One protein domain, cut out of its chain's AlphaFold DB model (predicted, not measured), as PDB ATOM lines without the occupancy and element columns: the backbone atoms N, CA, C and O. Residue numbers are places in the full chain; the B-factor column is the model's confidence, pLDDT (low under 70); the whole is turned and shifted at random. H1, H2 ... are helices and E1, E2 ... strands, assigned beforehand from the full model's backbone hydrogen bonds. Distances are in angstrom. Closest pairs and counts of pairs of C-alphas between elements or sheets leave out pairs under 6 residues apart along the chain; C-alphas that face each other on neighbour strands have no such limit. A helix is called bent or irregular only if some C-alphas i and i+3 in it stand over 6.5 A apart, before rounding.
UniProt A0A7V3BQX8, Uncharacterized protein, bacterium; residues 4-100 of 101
ATOM      1  N   THR A   4      38.002 -22.876  30.897       95.88
ATOM      2  CA  THR A   4      38.330 -21.456  31.035       95.88
ATOM      3  C   THR A   4      37.140 -20.612  30.615       95.88
ATOM      4  O   THR A   4      36.483 -20.893  29.617       95.88
ATOM      5  N   ARG A   5      36.854 -19.562  31.385       95.69
ATOM      6  CA  ARG A   5      35.835 -18.570  31.045       95.69
ATOM      7  C   ARG A   5      36.508 -17.346  30.443       95.69
ATOM      8  O   ARG A   5      37.347 -16.736  31.102       95.69
ATOM      9  N   VAL A   6      36.061 -16.954  29.259       96.44
ATOM     10  CA  VAL A   6      36.434 -15.696  28.599       96.44
ATOM     11  C   VAL A   6      35.187 -14.856  28.343       96.44
ATOM     12  O   VAL A   6      34.060 -15.350  28.462       96.44
ATOM     13  N   THR A   7      35.371 -13.582  28.015       96.75
ATOM     14  CA  THR A   7      34.296 -12.780  27.424       96.75
ATOM     15  C   THR A   7      34.465 -12.710  25.911       96.75
ATOM     16  O   THR A   7      35.562 -12.901  25.384       96.75
ATOM     17  N   PHE A   8      33.389 -12.396  25.197       94.88
ATOM     18  CA  PHE A   8      33.469 -12.167  23.758       94.88
ATOM     19  C   PHE A   8      34.366 -10.972  23.410       94.88
ATOM     20  O   PHE A   8      35.023 -10.984  22.375       94.88
ATOM     21  N   ALA A   9      34.454  -9.971  24.292       95.62
ATOM     22  CA  ALA A   9      35.396  -8.865  24.127       95.62
ATOM     23  C   ALA A   9      36.866  -9.324  24.164       95.62
ATOM     24  O   ALA A   9      37.689  -8.761  23.446       95.62
ATOM     25  N   ASP A  10      37.191 -10.341  24.969       94.75
ATOM     26  CA  ASP A  10      38.554 -10.880  25.077       94.75
ATOM     27  C   ASP A  10      38.918 -11.795  23.895       94.75
ATOM     28  O   ASP A  10      40.081 -11.874  23.499       94.75
ATOM     29  N   ARG A  11      37.928 -12.510  23.346       94.31
ATOM     30  CA  ARG A  11      38.084 -13.508  22.274       94.31
ATOM     31  C   ARG A  11      37.038 -13.314  21.163       94.31
ATOM     32  O   ARG A  11      36.169 -14.171  20.974       94.31
ATOM     33  N   PRO A  12      37.101 -12.203  20.403       93.31
ATOM     34  CA  PRO A  12      36.151 -11.936  19.319       93.31
ATOM     35  C   PRO A  12      36.270 -12.942  18.163       93.31
ATOM     36  O   PRO A  12      35.341 -13.098  17.372       93.31
ATOM     37  N   ASP A  13      37.390 -13.666  18.075       94.00
ATOM     38  CA  ASP A  13      37.608 -14.770  17.138       94.00
ATOM     39  C   ASP A  13      36.632 -15.944  17.347       94.00
ATOM     40  O   ASP A  13      36.383 -16.708  16.416       94.00
ATOM     41  N   LEU A  14      35.998 -16.044  18.521       93.00
ATOM     42  CA  LEU A  14      34.992 -17.065  18.834       93.00
ATOM     43  C   LEU A  14      33.585 -16.738  18.295       93.00
ATOM     44  O   LEU A  14      32.625 -17.423  18.644       93.00
ATOM     45  N   ALA A  15      33.438 -15.727  17.428       90.69
ATOM     46  CA  ALA A  15      32.153 -15.301  16.855       90.69
ATOM     47  C   ALA A  15      31.363 -16.442  16.220       90.69
ATOM     48  O   ALA A  15      30.178 -16.616  16.507       90.69
ATOM     49  N   GLU A  16      32.017 -17.227  15.371       90.69
ATOM     50  CA  GLU A  16      31.354 -18.311  14.657       90.69
ATOM     51  C   GLU A  16      30.985 -19.485  15.586       90.69
ATOM     52  O   GLU A  16      29.812 -19.865  15.585       90.69
ATOM     53  N   PRO A  17      31.890 -20.006  16.442       92.19
ATOM     54  CA  PRO A  17      31.535 -21.014  17.443       92.19
ATOM     55  C   PRO A  17      30.380 -20.593  18.358       92.19
ATOM     56  O   PRO A  17      29.432 -21.352  18.550       92.19
ATOM     57  N   VAL A  18      30.412 -19.361  18.879       90.69
ATOM     58  CA  VAL A  18      29.340 -18.839  19.738       90.69
ATOM     59  C   VAL A  18      28.027 -18.757  18.970       90.69
ATOM     60  O   VAL A  18      27.002 -19.190  19.485       90.69
ATOM     61  N   ARG A  19      28.044 -18.278  17.721       87.19
ATOM     62  CA  ARG A  19      26.845 -18.223  16.878       87.19
ATOM     63  C   ARG A  19      26.231 -19.606  16.669       87.19
ATOM     64  O   ARG A  19      25.009 -19.716  16.727       87.19
ATOM     65  N   GLN A  20      27.040 -20.636  16.427       88.62
ATOM     66  CA  GLN A  20      26.552 -22.011  16.269       88.62
ATOM     67  C   GLN A  20      25.922 -22.530  17.563       88.62
ATOM     68  O   GLN A  20      24.776 -22.970  17.535       88.62
ATOM     69  N   LEU A  21      26.597 -22.358  18.705       90.06
ATOM     70  CA  LEU A  21      26.052 -22.720  20.018       90.06
ATOM     71  C   LEU A  21      24.714 -22.025  20.293       90.06
ATOM     72  O   LEU A  21      23.761 -22.665  20.734       90.06
ATOM     73  N   THR A  22      24.615 -20.725  20.001       84.94
ATOM     74  CA  THR A  22      23.358 -19.988  20.130       84.94
ATOM     75  C   THR A  22      22.299 -20.582  19.206       84.94
ATOM     76  O   THR A  22      21.197 -20.829  19.664       84.94
ATOM     77  N   LEU A  23      22.601 -20.835  17.928       83.12
ATOM     78  CA  LEU A  23      21.633 -21.373  16.964       83.12
ATOM     79  C   LEU A  23      21.109 -22.763  17.331       83.12
ATOM     80  O   LEU A  23      19.932 -23.030  17.101       83.12
ATOM     81  N   GLU A  24      21.964 -23.623  17.878       85.12
ATOM     82  CA  GLU A  24      21.597 -24.968  18.324       85.12
ATOM     83  C   GLU A  24      20.771 -24.939  19.616       85.12
ATOM     84  O   GLU A  24      19.852 -25.740  19.780       85.12
ATOM     85  N   ALA A  25      21.074 -24.008  20.526       83.19
ATOM     86  CA  ALA A  25      20.419 -23.912  21.827       83.19
ATOM     87  C   ALA A  25      19.157 -23.029  21.837       83.19
ATOM     88  O   ALA A  25      18.305 -23.212  22.708       83.19
ATOM     89  N   TRP A  26      19.024 -22.055  20.924       78.19
ATOM     90  CA  TRP A  26      17.913 -21.096  20.950       78.19
ATOM     91  C   TRP A  26      16.597 -21.730  20.482       78.19
ATOM     92  O   TRP A  26      16.503 -22.158  19.329       78.19
ATOM     93  N   PRO A  27      15.533 -21.695  21.303       76.44
ATOM     94  CA  PRO A  27      14.202 -22.092  20.868       76.44
ATOM     95  C   PRO A  27      13.707 -21.271  19.673       76.44
ATOM     96  O   PRO A  27      13.941 -20.063  19.577       76.44
ATOM     97  N   GLU A  28      12.938 -21.911  18.791       72.56
ATOM     98  CA  GLU A  28      12.433 -21.295  17.560       72.56
ATOM     99  C   GLU A  28      11.597 -20.028  17.821       72.56
ATOM    100  O   GLU A  28      11.741 -19.038  17.107       72.56
ATOM    101  N   PHE A  29      10.800 -19.998  18.894       66.44
ATOM    102  CA  PHE A  29       9.970 -18.833  19.226       66.44
ATOM    103  C   PHE A  29      10.791 -17.574  19.554       66.44
ATOM    104  O   PHE A  29      10.371 -16.475  19.212       66.44
ATOM    105  N   LEU A  30      11.985 -17.714  20.145       67.62
ATOM    106  CA  LEU A  30      12.875 -16.578  20.413       67.62
ATOM    107  C   LEU A  30      13.563 -16.066  19.141       67.62
ATOM    108  O   LEU A  30      13.952 -14.903  19.076       67.62
ATOM    109  N   ARG A  31      13.707 -16.913  18.115       64.19
ATOM    110  CA  ARG A  31      14.242 -16.508  16.803       64.19
ATOM    111  C   ARG A  31      13.240 -15.690  15.990       64.19
ATOM    112  O   ARG A  31      13.650 -14.938  15.114       64.19
ATOM    113  N   LEU A  32      11.948 -15.866  16.256       65.56
ATOM    114  CA  LEU A  32      10.856 -15.153  15.588       65.56
ATOM    115  C   LEU A  32      10.491 -13.839  16.289       65.56
ATOM    116  O   LEU A  32       9.718 -13.050  15.748       65.56
ATOM    117  N   ASP A  33      11.051 -13.589  17.472       74.19
ATOM    118  CA  ASP A  33      10.837 -12.347  18.194       74.19
ATOM    119  C   ASP A  33      11.556 -11.177  17.497       74.19
ATOM    120  O   ASP A  33      12.766 -11.204  17.226       74.19
ATOM    121  N   ALA A  34      10.791 -10.132  17.171       71.94
ATOM    122  CA  ALA A  34      11.273  -8.995  16.392       71.94
ATOM    123  C   ALA A  34      12.272  -8.126  17.174       71.94
ATOM    124  O   ALA A  34      13.185  -7.540  16.582       71.94
ATOM    125  N   VAL A  35      12.120  -8.042  18.500       73.75
ATOM    126  CA  VAL A  35      13.015  -7.281  19.377       73.75
ATOM    127  C   VAL A  35      14.338  -8.014  19.524       73.75
ATOM    128  O   VAL A  35      15.388  -7.406  19.312       73.75
ATOM    129  N   CYS A  36      14.289  -9.319  19.794       73.38
ATOM    130  CA  CYS A  36      15.459 -10.182  19.830       73.38
ATOM    131  C   CYS A  36      16.210 -10.076  18.511       73.38
ATOM    132  O   CYS A  36      17.369  -9.697  18.525       73.38
ATOM    133  N   SER A  37      15.549 -10.265  17.368       74.38
ATOM    134  CA  SER A  37      16.190 -10.166  16.048       74.38
ATOM    135  C   SER A  37      16.880  -8.817  15.803       74.38
ATOM    136  O   SER A  37      17.981  -8.770  15.254       74.38
ATOM    137  N   ARG A  38      16.253  -7.710  16.225       80.38
ATOM    138  CA  ARG A  38      16.786  -6.351  16.048       80.38
ATOM    139  C   ARG A  38      17.959  -6.049  16.978       80.38
ATOM    140  O   ARG A  38      18.920  -5.414  16.550       80.38
ATOM    141  N   LEU A  39      17.862  -6.448  18.244       82.25
ATOM    142  CA  LEU A  39      18.836  -6.100  19.279       82.25
ATOM    143  C   LEU A  39      19.905  -7.175  19.481       82.25
ATOM    144  O   LEU A  39      20.915  -6.885  20.104       82.25
ATOM    145  N   TRP A  40      19.766  -8.372  18.905       85.12
ATOM    146  CA  TRP A  40      20.725  -9.464  19.111       85.12
ATOM    147  C   TRP A  40      22.156  -9.067  18.762       85.12
ATOM    148  O   TRP A  40      23.099  -9.411  19.466       85.12
ATOM    149  N   ARG A  41      22.328  -8.296  17.682       85.56
ATOM    150  CA  ARG A  41      23.650  -7.829  17.255       85.56
ATOM    151  C   ARG A  41      24.319  -6.943  18.316       85.56
ATOM    152  O   ARG A  41      25.530  -7.036  18.489       85.56
ATOM    153  N   SER A  42      23.553  -6.156  19.077       87.38
ATOM    154  CA  SER A  42      24.121  -5.283  20.114       87.38
ATOM    155  C   SER A  42      24.775  -6.070  21.252       87.38
ATOM    156  O   SER A  42      25.664  -5.538  21.915       87.38
ATOM    157  N   LEU A  43      24.407  -7.342  21.445       89.94
ATOM    158  CA  LEU A  43      25.063  -8.221  22.411       89.94
ATOM    159  C   LEU A  43      26.554  -8.383  22.110       89.94
ATOM    160  O   LEU A  43      27.368  -8.373  23.028       89.94
ATOM    161  N   PHE A  44      26.910  -8.489  20.833       90.06
ATOM    162  CA  PHE A  44      28.288  -8.701  20.391       90.06
ATOM    163  C   PHE A  44      29.039  -7.398  20.122       90.06
ATOM    164  O   PHE A  44      30.263  -7.396  20.190       90.06
ATOM    165  N   ASP A  45      28.324  -6.297  19.874       90.44
ATOM    166  CA  ASP A  45      28.931  -4.986  19.629       90.44
ATOM    167  C   ASP A  45      29.041  -4.169  20.932       90.44
ATOM    168  O   ASP A  45      30.131  -3.879  21.424       90.44
ATOM    169  N   SER A  46      27.903  -3.816  21.534       91.88
ATOM    170  CA  SER A  46      27.816  -2.926  22.704       91.88
ATOM    171  C   SER A  46      28.034  -3.646  24.033       91.88
ATOM    172  O   SER A  46      28.460  -3.030  25.014       91.88
ATOM    173  N   PHE A  47      27.726  -4.944  24.085       94.00
ATOM    174  CA  PHE A  47      27.771  -5.746  25.307       94.00
ATOM    175  C   PHE A  47      28.753  -6.918  25.222       94.00
ATOM    176  O   PHE A  47      28.626  -7.867  25.998       94.00
ATOM    177  N   ALA A  48      29.757  -6.850  24.340       94.38
ATOM    178  CA  ALA A  48      30.745  -7.913  24.129       94.38
ATOM    179  C   ALA A  48      31.394  -8.403  25.439       94.38
ATOM    180  O   ALA A  48      31.562  -9.602  25.655       94.38
ATOM    181  N   GLY A  49      31.696  -7.479  26.357       95.06
ATOM    182  CA  GLY A  49      32.286  -7.801  27.664       95.06
ATOM    183  C   GLY A  49      31.341  -8.529  28.630       95.06
ATOM    184  O   GLY A  49      31.785  -9.032  29.656       95.06
ATOM    185  N   PHE A  50      30.047  -8.603  28.315       95.19
ATOM    186  CA  PHE A  50      29.027  -9.322  29.084       95.19
ATOM    187  C   PHE A  50      28.609 -10.645  28.422       95.19
ATOM    188  O   PHE A  50      27.811 -11.392  28.989       95.19
ATOM    189  N   GLN A  51      29.141 -10.963  27.239       95.62
ATOM    190  CA  GLN A  51      28.891 -12.248  26.592       95.62
ATOM    191  C   GLN A  51      29.939 -13.238  27.088       95.62
ATOM    192  O   GLN A  51      31.122 -13.106  26.777       95.62
ATOM    193  N   LEU A  52      29.518 -14.194  27.906       95.88
ATOM    194  CA  LEU A  52      30.409 -15.171  28.521       95.88
ATOM    195  C   LEU A  52      30.565 -16.376  27.599       95.88
ATOM    196  O   LEU A  52      29.572 -16.900  27.098       95.88
ATOM    197  N   VAL A  53      31.793 -16.852  27.423       96.19
ATOM    198  CA  VAL A  53      32.088 -18.074  26.671       96.19
ATOM    199  C   VAL A  53      32.881 -19.015  27.566       96.19
ATOM    200  O   VAL A  53      33.840 -18.605  28.226       96.19
ATOM    201  N   LEU A  54      32.448 -20.272  27.625       96.12
ATOM    202  CA  LEU A  54      33.163 -21.341  28.308       96.12
ATOM    203  C   LEU A  54      33.932 -22.150  27.267       96.12
ATOM    204  O   LEU A  54      33.329 -22.661  26.322       96.12
ATOM    205  N   CYS A  55      35.238 -22.282  27.468       95.31
ATOM    206  CA  CYS A  55      36.123 -23.044  26.600       95.31
ATOM    207  C   CYS A  55      36.661 -24.284  27.323       95.31
ATOM    208  O   CYS A  55      37.032 -24.192  28.496       95.31
ATOM    209  N   ASP A  56      36.731 -25.418  26.626       95.31
ATOM    210  CA  ASP A  56      37.573 -26.562  26.999       95.31
ATOM    211  C   ASP A  56      38.801 -26.530  26.086       95.31
ATOM    212  O   ASP A  56      38.676 -26.662  24.871       95.31
ATOM    213  N   ALA A  57      39.976 -26.252  26.656       89.88
ATOM    214  CA  ALA A  57      41.136 -25.780  25.893       89.88
ATOM    215  C   ALA A  57      40.789 -24.555  25.014       89.88
ATOM    216  O   ALA A  57      40.489 -23.493  25.562       89.88
ATOM    217  N   ASP A  58      40.820 -24.693  23.686       87.44
ATOM    218  CA  ASP A  58      40.516 -23.621  22.724       87.44
ATOM    219  C   ASP A  58      39.106 -23.716  22.120       87.44
ATOM    220  O   ASP A  58      38.668 -22.794  21.429       87.44
ATOM    221  N   ASP A  59      38.371 -24.791  22.409       92.00
ATOM    222  CA  ASP A  59      37.046 -25.029  21.845       92.00
ATOM    223  C   ASP A  59      35.963 -24.388  22.714       92.00
ATOM    224  O   ASP A  59      35.857 -24.661  23.911       92.00
ATOM    225  N   ALA A  60      35.123 -23.541  22.112       94.25
ATOM    226  CA  ALA A  60      33.947 -22.992  22.779       94.25
ATOM    227  C   ALA A  60      32.881 -24.085  22.941       94.25
ATOM    228  O   ALA A  60      32.364 -24.611  21.958       94.25
ATOM    229  N   VAL A  61      32.530 -24.397  24.188       94.88
ATOM    230  CA  VAL A  61      31.576 -25.466  24.533       94.88
ATOM    231  C   VAL A  61      30.260 -24.936  25.099       94.88
ATOM    232  O   VAL A  61      29.272 -25.664  25.142       94.88
ATOM    233  N   ALA A  62      30.222 -23.675  25.542       93.69
ATOM    234  CA  ALA A  62      28.996 -23.005  25.962       93.69
ATOM    235  C   ALA A  62      29.104 -21.484  25.809       93.69
ATOM    236  O   ALA A  62      30.191 -20.911  25.919       93.69
ATOM    237  N   ALA A  63      27.958 -20.829  25.626       93.88
ATOM    238  CA  ALA A  63      27.840 -19.377  25.588       93.88
ATOM    239  C   ALA A  63      26.700 -18.902  26.499       93.88
ATOM    240  O   ALA A  63      25.646 -19.532  26.583       93.88
ATOM    241  N   GLY A  64      26.922 -17.782  27.184       93.25
ATOM    242  CA  GLY A  64      25.940 -17.100  28.016       93.25
ATOM    243  C   GLY A  64      25.770 -15.658  27.559       93.25
ATOM    244  O   GLY A  64      26.725 -14.881  27.583       93.25
ATOM    245  N   HIS A  65      24.546 -15.299  27.175       92.81
ATOM    246  CA  HIS A  65      24.215 -13.948  26.739       92.81
ATOM    247  C   HIS A  65      23.630 -13.140  27.887       92.81
ATOM    248  O   HIS A  65      22.571 -13.479  28.413       92.81
ATOM    249  N   THR A  66      24.324 -12.075  28.286       93.62
ATOM    250  CA  THR A  66      23.882 -11.209  29.386       93.62
ATOM    251  C   THR A  66      24.066  -9.742  29.036       93.62
ATOM    252  O   THR A  66      24.910  -9.391  28.210       93.62
ATOM    253  N   ILE A  67      23.271  -8.879  29.665       94.56
ATOM    254  CA  ILE A  67      23.429  -7.427  29.611       94.56
ATOM    255  C   ILE A  67      23.142  -6.829  30.993       94.56
ATOM    256  O   ILE A  67      22.386  -7.422  31.767       94.56
ATOM    257  N   PRO A  68      23.689  -5.646  31.316       94.31
ATOM    258  CA  PRO A  68      23.275  -4.900  32.496       94.31
ATOM    259  C   PRO A  68      21.794  -4.514  32.427       94.31
ATOM    260  O   PRO A  68      21.329  -3.967  31.426       94.31
ATOM    261  N   LEU A  69      21.072  -4.741  33.523       94.38
ATOM    262  CA  LEU A  69      19.664  -4.390  33.673       94.38
ATOM    263  C   LEU A  69      19.476  -3.545  34.934       94.38
ATOM    264  O   LEU A  69      19.888  -3.943  36.020       94.38
ATOM    265  N   VAL A  70      18.835  -2.383  34.787       91.50
ATOM    266  CA  VAL A  70      18.370  -1.590  35.931       91.50
ATOM    267  C   VAL A  70      17.004  -2.120  36.347       91.50
ATOM    268  O   VAL A  70      16.058  -2.095  35.554       91.50
ATOM    269  N   TRP A  71      16.941  -2.595  37.582       93.38
ATOM    270  CA  TRP A  71      15.778  -3.202  38.207       93.38
ATOM    271  C   TRP A  71      15.770  -2.832  39.692       93.38
ATOM    272  O   TRP A  71      16.827  -2.842  40.326       93.38
ATOM    273  N   ASP A  72      14.605  -2.483  40.230       94.56
ATOM    274  CA  ASP A  72      14.461  -2.054  41.629       94.56
ATOM    275  C   ASP A  72      14.319  -3.203  42.649       94.56
ATOM    276  O   ASP A  72      14.302  -2.954  43.856       94.56
ATOM    277  N   GLY A  73      14.260  -4.457  42.189       93.31
ATOM    278  CA  GLY A  73      14.105  -5.642  43.038       93.31
ATOM    279  C   GLY A  73      12.661  -6.136  43.194       93.31
ATOM    280  O   GLY A  73      12.454  -7.208  43.766       93.31
ATOM    281  N   SER A  74      11.667  -5.395  42.697       95.94
ATOM    282  CA  SER A  74      10.245  -5.761  42.750       95.94
ATOM    283  C   SER A  74       9.817  -6.651  41.579       95.94
ATOM    284  O   SER A  74      10.409  -6.620  40.500       95.94
ATOM    285  N   TRP A  75       8.763  -7.448  41.749       94.00
ATOM    286  CA  TRP A  75       8.225  -8.234  40.631       94.00
ATOM    287  C   TRP A  75       7.577  -7.343  39.571       94.00
ATOM    288  O   TRP A  75       7.593  -7.676  38.391       94.00
ATOM    289  N   GLU A  76       7.030  -6.211  39.998       94.44
ATOM    290  CA  GLU A  76       6.317  -5.250  39.171       94.44
ATOM    291  C   GLU A  76       7.238  -4.506  38.193       94.44
ATOM    292  O   GLU A  76       6.816  -4.198  37.080       94.44
ATOM    293  N   ASP A  77       8.487  -4.231  38.579       93.19
ATOM    294  CA  ASP A  77       9.468  -3.572  37.705       93.19
ATOM    295  C   ASP A  77      10.263  -4.557  36.830       93.19
ATOM    296  O   ASP A  77      10.922  -4.147  35.868       93.19
ATOM    297  N   LEU A  78      10.227  -5.858  37.135       93.38
ATOM    298  CA  LEU A  78      10.961  -6.858  36.364       93.38
ATOM    299  C   LEU A  78      10.354  -6.987  34.951       93.38
ATOM    300  O   LEU A  78       9.153  -7.230  34.822       93.38
ATOM    301  N   PRO A  79      11.149  -6.865  33.868       93.56
ATOM    302  CA  PRO A  79      10.631  -7.073  32.521       93.56
ATOM    303  C   PRO A  79      10.029  -8.472  32.352       93.56
ATOM    304  O   PRO A  79      10.601  -9.464  32.797       93.56
ATOM    305  N   SER A  80       8.898  -8.553  31.653       88.19
ATOM    306  CA  SER A  80       8.148  -9.800  31.451       88.19
ATOM    307  C   SER A  80       8.861 -10.833  30.572       88.19
ATOM    308  O   SER A  80       8.436 -11.986  30.525       88.19
ATOM    309  N   GLY A  81       9.914 -10.433  29.857       88.44
ATOM    310  CA  GLY A  81      10.609 -11.269  28.887       88.44
ATOM    311  C   GLY A  81      11.968 -10.716  28.467       88.44
ATOM    312  O   GLY A  81      12.380  -9.619  28.857       88.44
ATOM    313  N   ILE A  82      12.682 -11.517  27.672       87.94
ATOM    314  CA  ILE A  82      14.013 -11.188  27.142       87.94
ATOM    315  C   ILE A  82      13.986  -9.958  26.226       87.94
ATOM    316  O   ILE A  82      14.929  -9.172  26.229       87.94
ATOM    317  N   ASP A  83      12.892  -9.752  25.502       87.94
ATOM    318  CA  ASP A  83      12.605  -8.564  24.703       87.94
ATOM    319  C   ASP A  83      12.643  -7.292  25.565       87.94
ATOM    320  O   ASP A  83      13.423  -6.377  25.291       87.94
ATOM    321  N   GLY A  84      11.900  -7.271  26.674       91.06
ATOM    322  CA  GLY A  84      11.875  -6.139  27.599       91.06
ATOM    323  C   GLY A  84      13.224  -5.899  28.288       91.06
ATOM    324  O   GLY A  84      13.616  -4.749  28.504       91.06
ATOM    325  N   VAL A  85      13.970  -6.969  28.589       92.88
ATOM    326  CA  VAL A  85      15.350  -6.867  29.091       92.88
ATOM    327  C   VAL A  85      16.245  -6.189  28.051       92.88
ATOM    328  O   VAL A  85      16.906  -5.201  28.382       92.88
ATOM    329  N   LEU A  86      16.235  -6.666  26.800       91.62
ATOM    330  CA  LEU A  86      17.048  -6.125  25.707       91.62
ATOM    331  C   LEU A  86      16.735  -4.648  25.440       91.62
ATOM    332  O   LEU A  86      17.663  -3.848  25.294       91.62
ATOM    333  N   GLU A  87      15.458  -4.260  25.414       92.00
ATOM    334  CA  GLU A  87      15.054  -2.869  25.183       92.00
ATOM    335  C   GLU A  87      15.473  -1.947  26.322       92.00
ATOM    336  O   GLU A  87      16.090  -0.902  26.078       92.00
ATOM    337  N   ARG A  88      15.181  -2.335  27.569       93.56
ATOM    338  CA  ARG A  88      15.520  -1.525  28.741       93.56
ATOM    339  C   ARG A  88      17.033  -1.382  28.883       93.56
ATOM    340  O   ARG A  88      17.525  -0.264  29.038       93.56
ATOM    341  N   GLY A  89      17.772  -2.487  28.800       92.94
ATOM    342  CA  GLY A  89      19.229  -2.483  28.918       92.94
ATOM    343  C   GLY A  89      19.902  -1.676  27.806       92.94
ATOM    344  O   GLY A  89      20.757  -0.836  28.091       92.94
ATOM    345  N   SER A  90      19.460  -1.834  26.552       91.31
ATOM    346  CA  SER A  90      19.988  -1.055  25.420       91.31
ATOM    347  C   SER A  90      19.686   0.439  25.554       91.31
ATOM    348  O   SER A  90      20.570   1.267  25.339       91.31
ATOM    349  N   SER A  91      18.467   0.803  25.966       91.25
ATOM    350  CA  SER A  91      18.083   2.208  26.162       91.25
ATOM    351  C   SER A  91      18.937   2.875  27.244       91.25
ATOM    352  O   SER A  91      19.486   3.953  27.023       91.25
ATOM    353  N   ARG A  92      19.140   2.196  28.382       90.62
ATOM    354  CA  ARG A  92      19.999   2.688  29.471       90.62
ATOM    355  C   ARG A  92      21.465   2.799  29.069       90.62
ATOM    356  O   ARG A  92      22.114   3.781  29.427       90.62
ATOM    357  N   HIS A  93      21.987   1.828  28.324       90.81
ATOM    358  CA  HIS A  93      23.348   1.886  27.795       90.81
ATOM    359  C   HIS A  93      23.540   3.119  26.903       90.81
ATOM    360  O   HIS A  93      24.490   3.876  27.094       90.81
ATOM    361  N   ASN A  94      22.601   3.370  25.987       89.19
ATOM    362  CA  ASN A  94      22.654   4.520  25.087       89.19
ATOM    363  C   ASN A  94      22.574   5.854  25.849       89.19
ATOM    364  O   ASN A  94      23.376   6.751  25.595       89.19
ATOM    365  N   GLU A  95      21.672   5.971  26.831       89.88
ATOM    366  CA  GLU A  95      21.590   7.147  27.713       89.88
ATOM    367  C   GLU A  95      22.913   7.412  28.446       89.88
ATOM    368  O   GLU A  95      23.346   8.561  28.545       89.88
ATOM    369  N   ALA A  96      23.563   6.362  28.955       87.69
ATOM    370  CA  ALA A  96      24.840   6.477  29.651       87.69
ATOM    371  C   ALA A  96      25.971   6.917  28.711       87.69
ATOM    372  O   ALA A  96      26.799   7.739  29.106       87.69
ATOM    373  N   MET A  97      25.991   6.423  27.470       84.62
ATOM    374  CA  MET A  97      26.980   6.825  26.465       84.62
ATOM    375  C   MET A  97      26.803   8.284  26.028       84.62
ATOM    376  O   MET A  97      27.794   9.000  25.944       84.62
ATOM    377  N   CYS A  98      25.568   8.765  25.843       84.19
ATOM    378  CA  CYS A  98      25.305  10.176  25.522       84.19
ATOM    379  C   CYS A  98      25.692  11.152  26.647       84.19
ATOM    380  O   CYS A  98      25.880  12.336  26.389       84.19
ATOM    381  N   ARG A  99      25.771  10.680  27.897       81.44
ATOM    382  CA  ARG A  99      26.134  11.493  29.071       81.44
ATOM    383  C   ARG A  99      27.636  11.509  29.366       81.44
ATOM    384  O   ARG A  99      28.043  12.187  30.308       81.44
ATOM    385  N   ARG A 100      28.455  10.762  28.618       67.75
ATOM    386  CA  ARG A 100      29.917  10.829  28.740       67.75
ATOM    387  C   ARG A 100      30.415  12.129  28.083       67.75
ATOM    388  O   ARG A 100      30.033  12.366  26.939       67.75
TER     389      ARG A 100
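Overview. This is residues 4 to 100 of the 101 residues of an uncharacterized protein of bacterium (UniProt A0A7V3BQX8). A small antiparallel sheet of three strands has one helix, H1, lying across one face, and beyond one end of the sheet two more helices, H3 and H4, touch at a steep tilt. H3 only grazes the sheet, short H2 lies between H1 and H3 along the chain, and a long link loops from E3 to H4, with residues 72 to 77 sticking out. The printed part has 97 residues, with four named helices and three named strands in the order E1 H1 H2 H3 E2 E3 H4; the sheet's order is E1, E2, E3, and the class is mixed, helices and strands. The whole is compact, with a radius of gyration of the C-alphas of 14.4 A and spans of 41 by 35 by 24 A.

Arrangement. Strand E1, residues 4 to 7, is an edge strand and the antiparallel neighbour of the inner strand E2, residues 51 to 56; N 6 and O 53 are 3.0 A apart, within hydrogen-bond range. E2 forms a hairpin with the other edge strand, E3, residues 59 to 65, where N 54 and O 62 are 2.9 A apart, also within range. H1, residues 12 to 25, is on the sheet at a height of 7.5 A, in two layers, a helix on one face of a sheet. It lies over E3 and runs across the strands, at 74 degrees to E3 on the local plane; the closest C-alphas of the two are those of Val 18 and Ala 63, 6.1 A apart. H3, residues 34 to 45, only grazes the sheet with its residues 40 to 44. H3 and H1 are only just apart, their closest C-alphas 8.4 A from each other. H3 touches H4, residues 82 to 98, at a steep tilt of 48 degrees, the same way; their closest C-alphas, of Val 35 and Asp 83, are 5.5 A apart. H2, residues 28 to 31, is close to H3 but not clearly touching it, with the closest C-alphas, of Arg 31 and Ser 37, 6.7 A apart. H4 is not on the sheet and is apart from H1. Every O i to N i+4 pair is within hydrogen-bond range in H4, against 8 of 10 in H1 and 4 of 8 in H3; H2 is too short for such a pair.

Along the chain. E1 begins at C-alpha 4, (38.330, -21.456, 31.035). H1 is 19.9 A long and irregular, with C-alphas 13 and 16 7.6 A apart; H3, 18.4 A, is irregular too, with C-alphas 38 and 41 7.1 A apart. E2 measures 16.7 A and E3 17.6 A. H4, 24.2 A, ends at C-alpha 98, (25.305, 10.176, 25.522).

Size, cuts and confidence. The two C-alphas farthest apart, of Ala 57 and Glu 76, are 42.5 A from each other. The printed part has no cut. The link E3 to H4, 16 residues, is long; the other links are tight. Residues 95 to 100, of which 95 to 98 belong to H4, stand free. Mean pLDDT of the printed part is 88.7, and residues 29 to 32 and residue 100 are under 70.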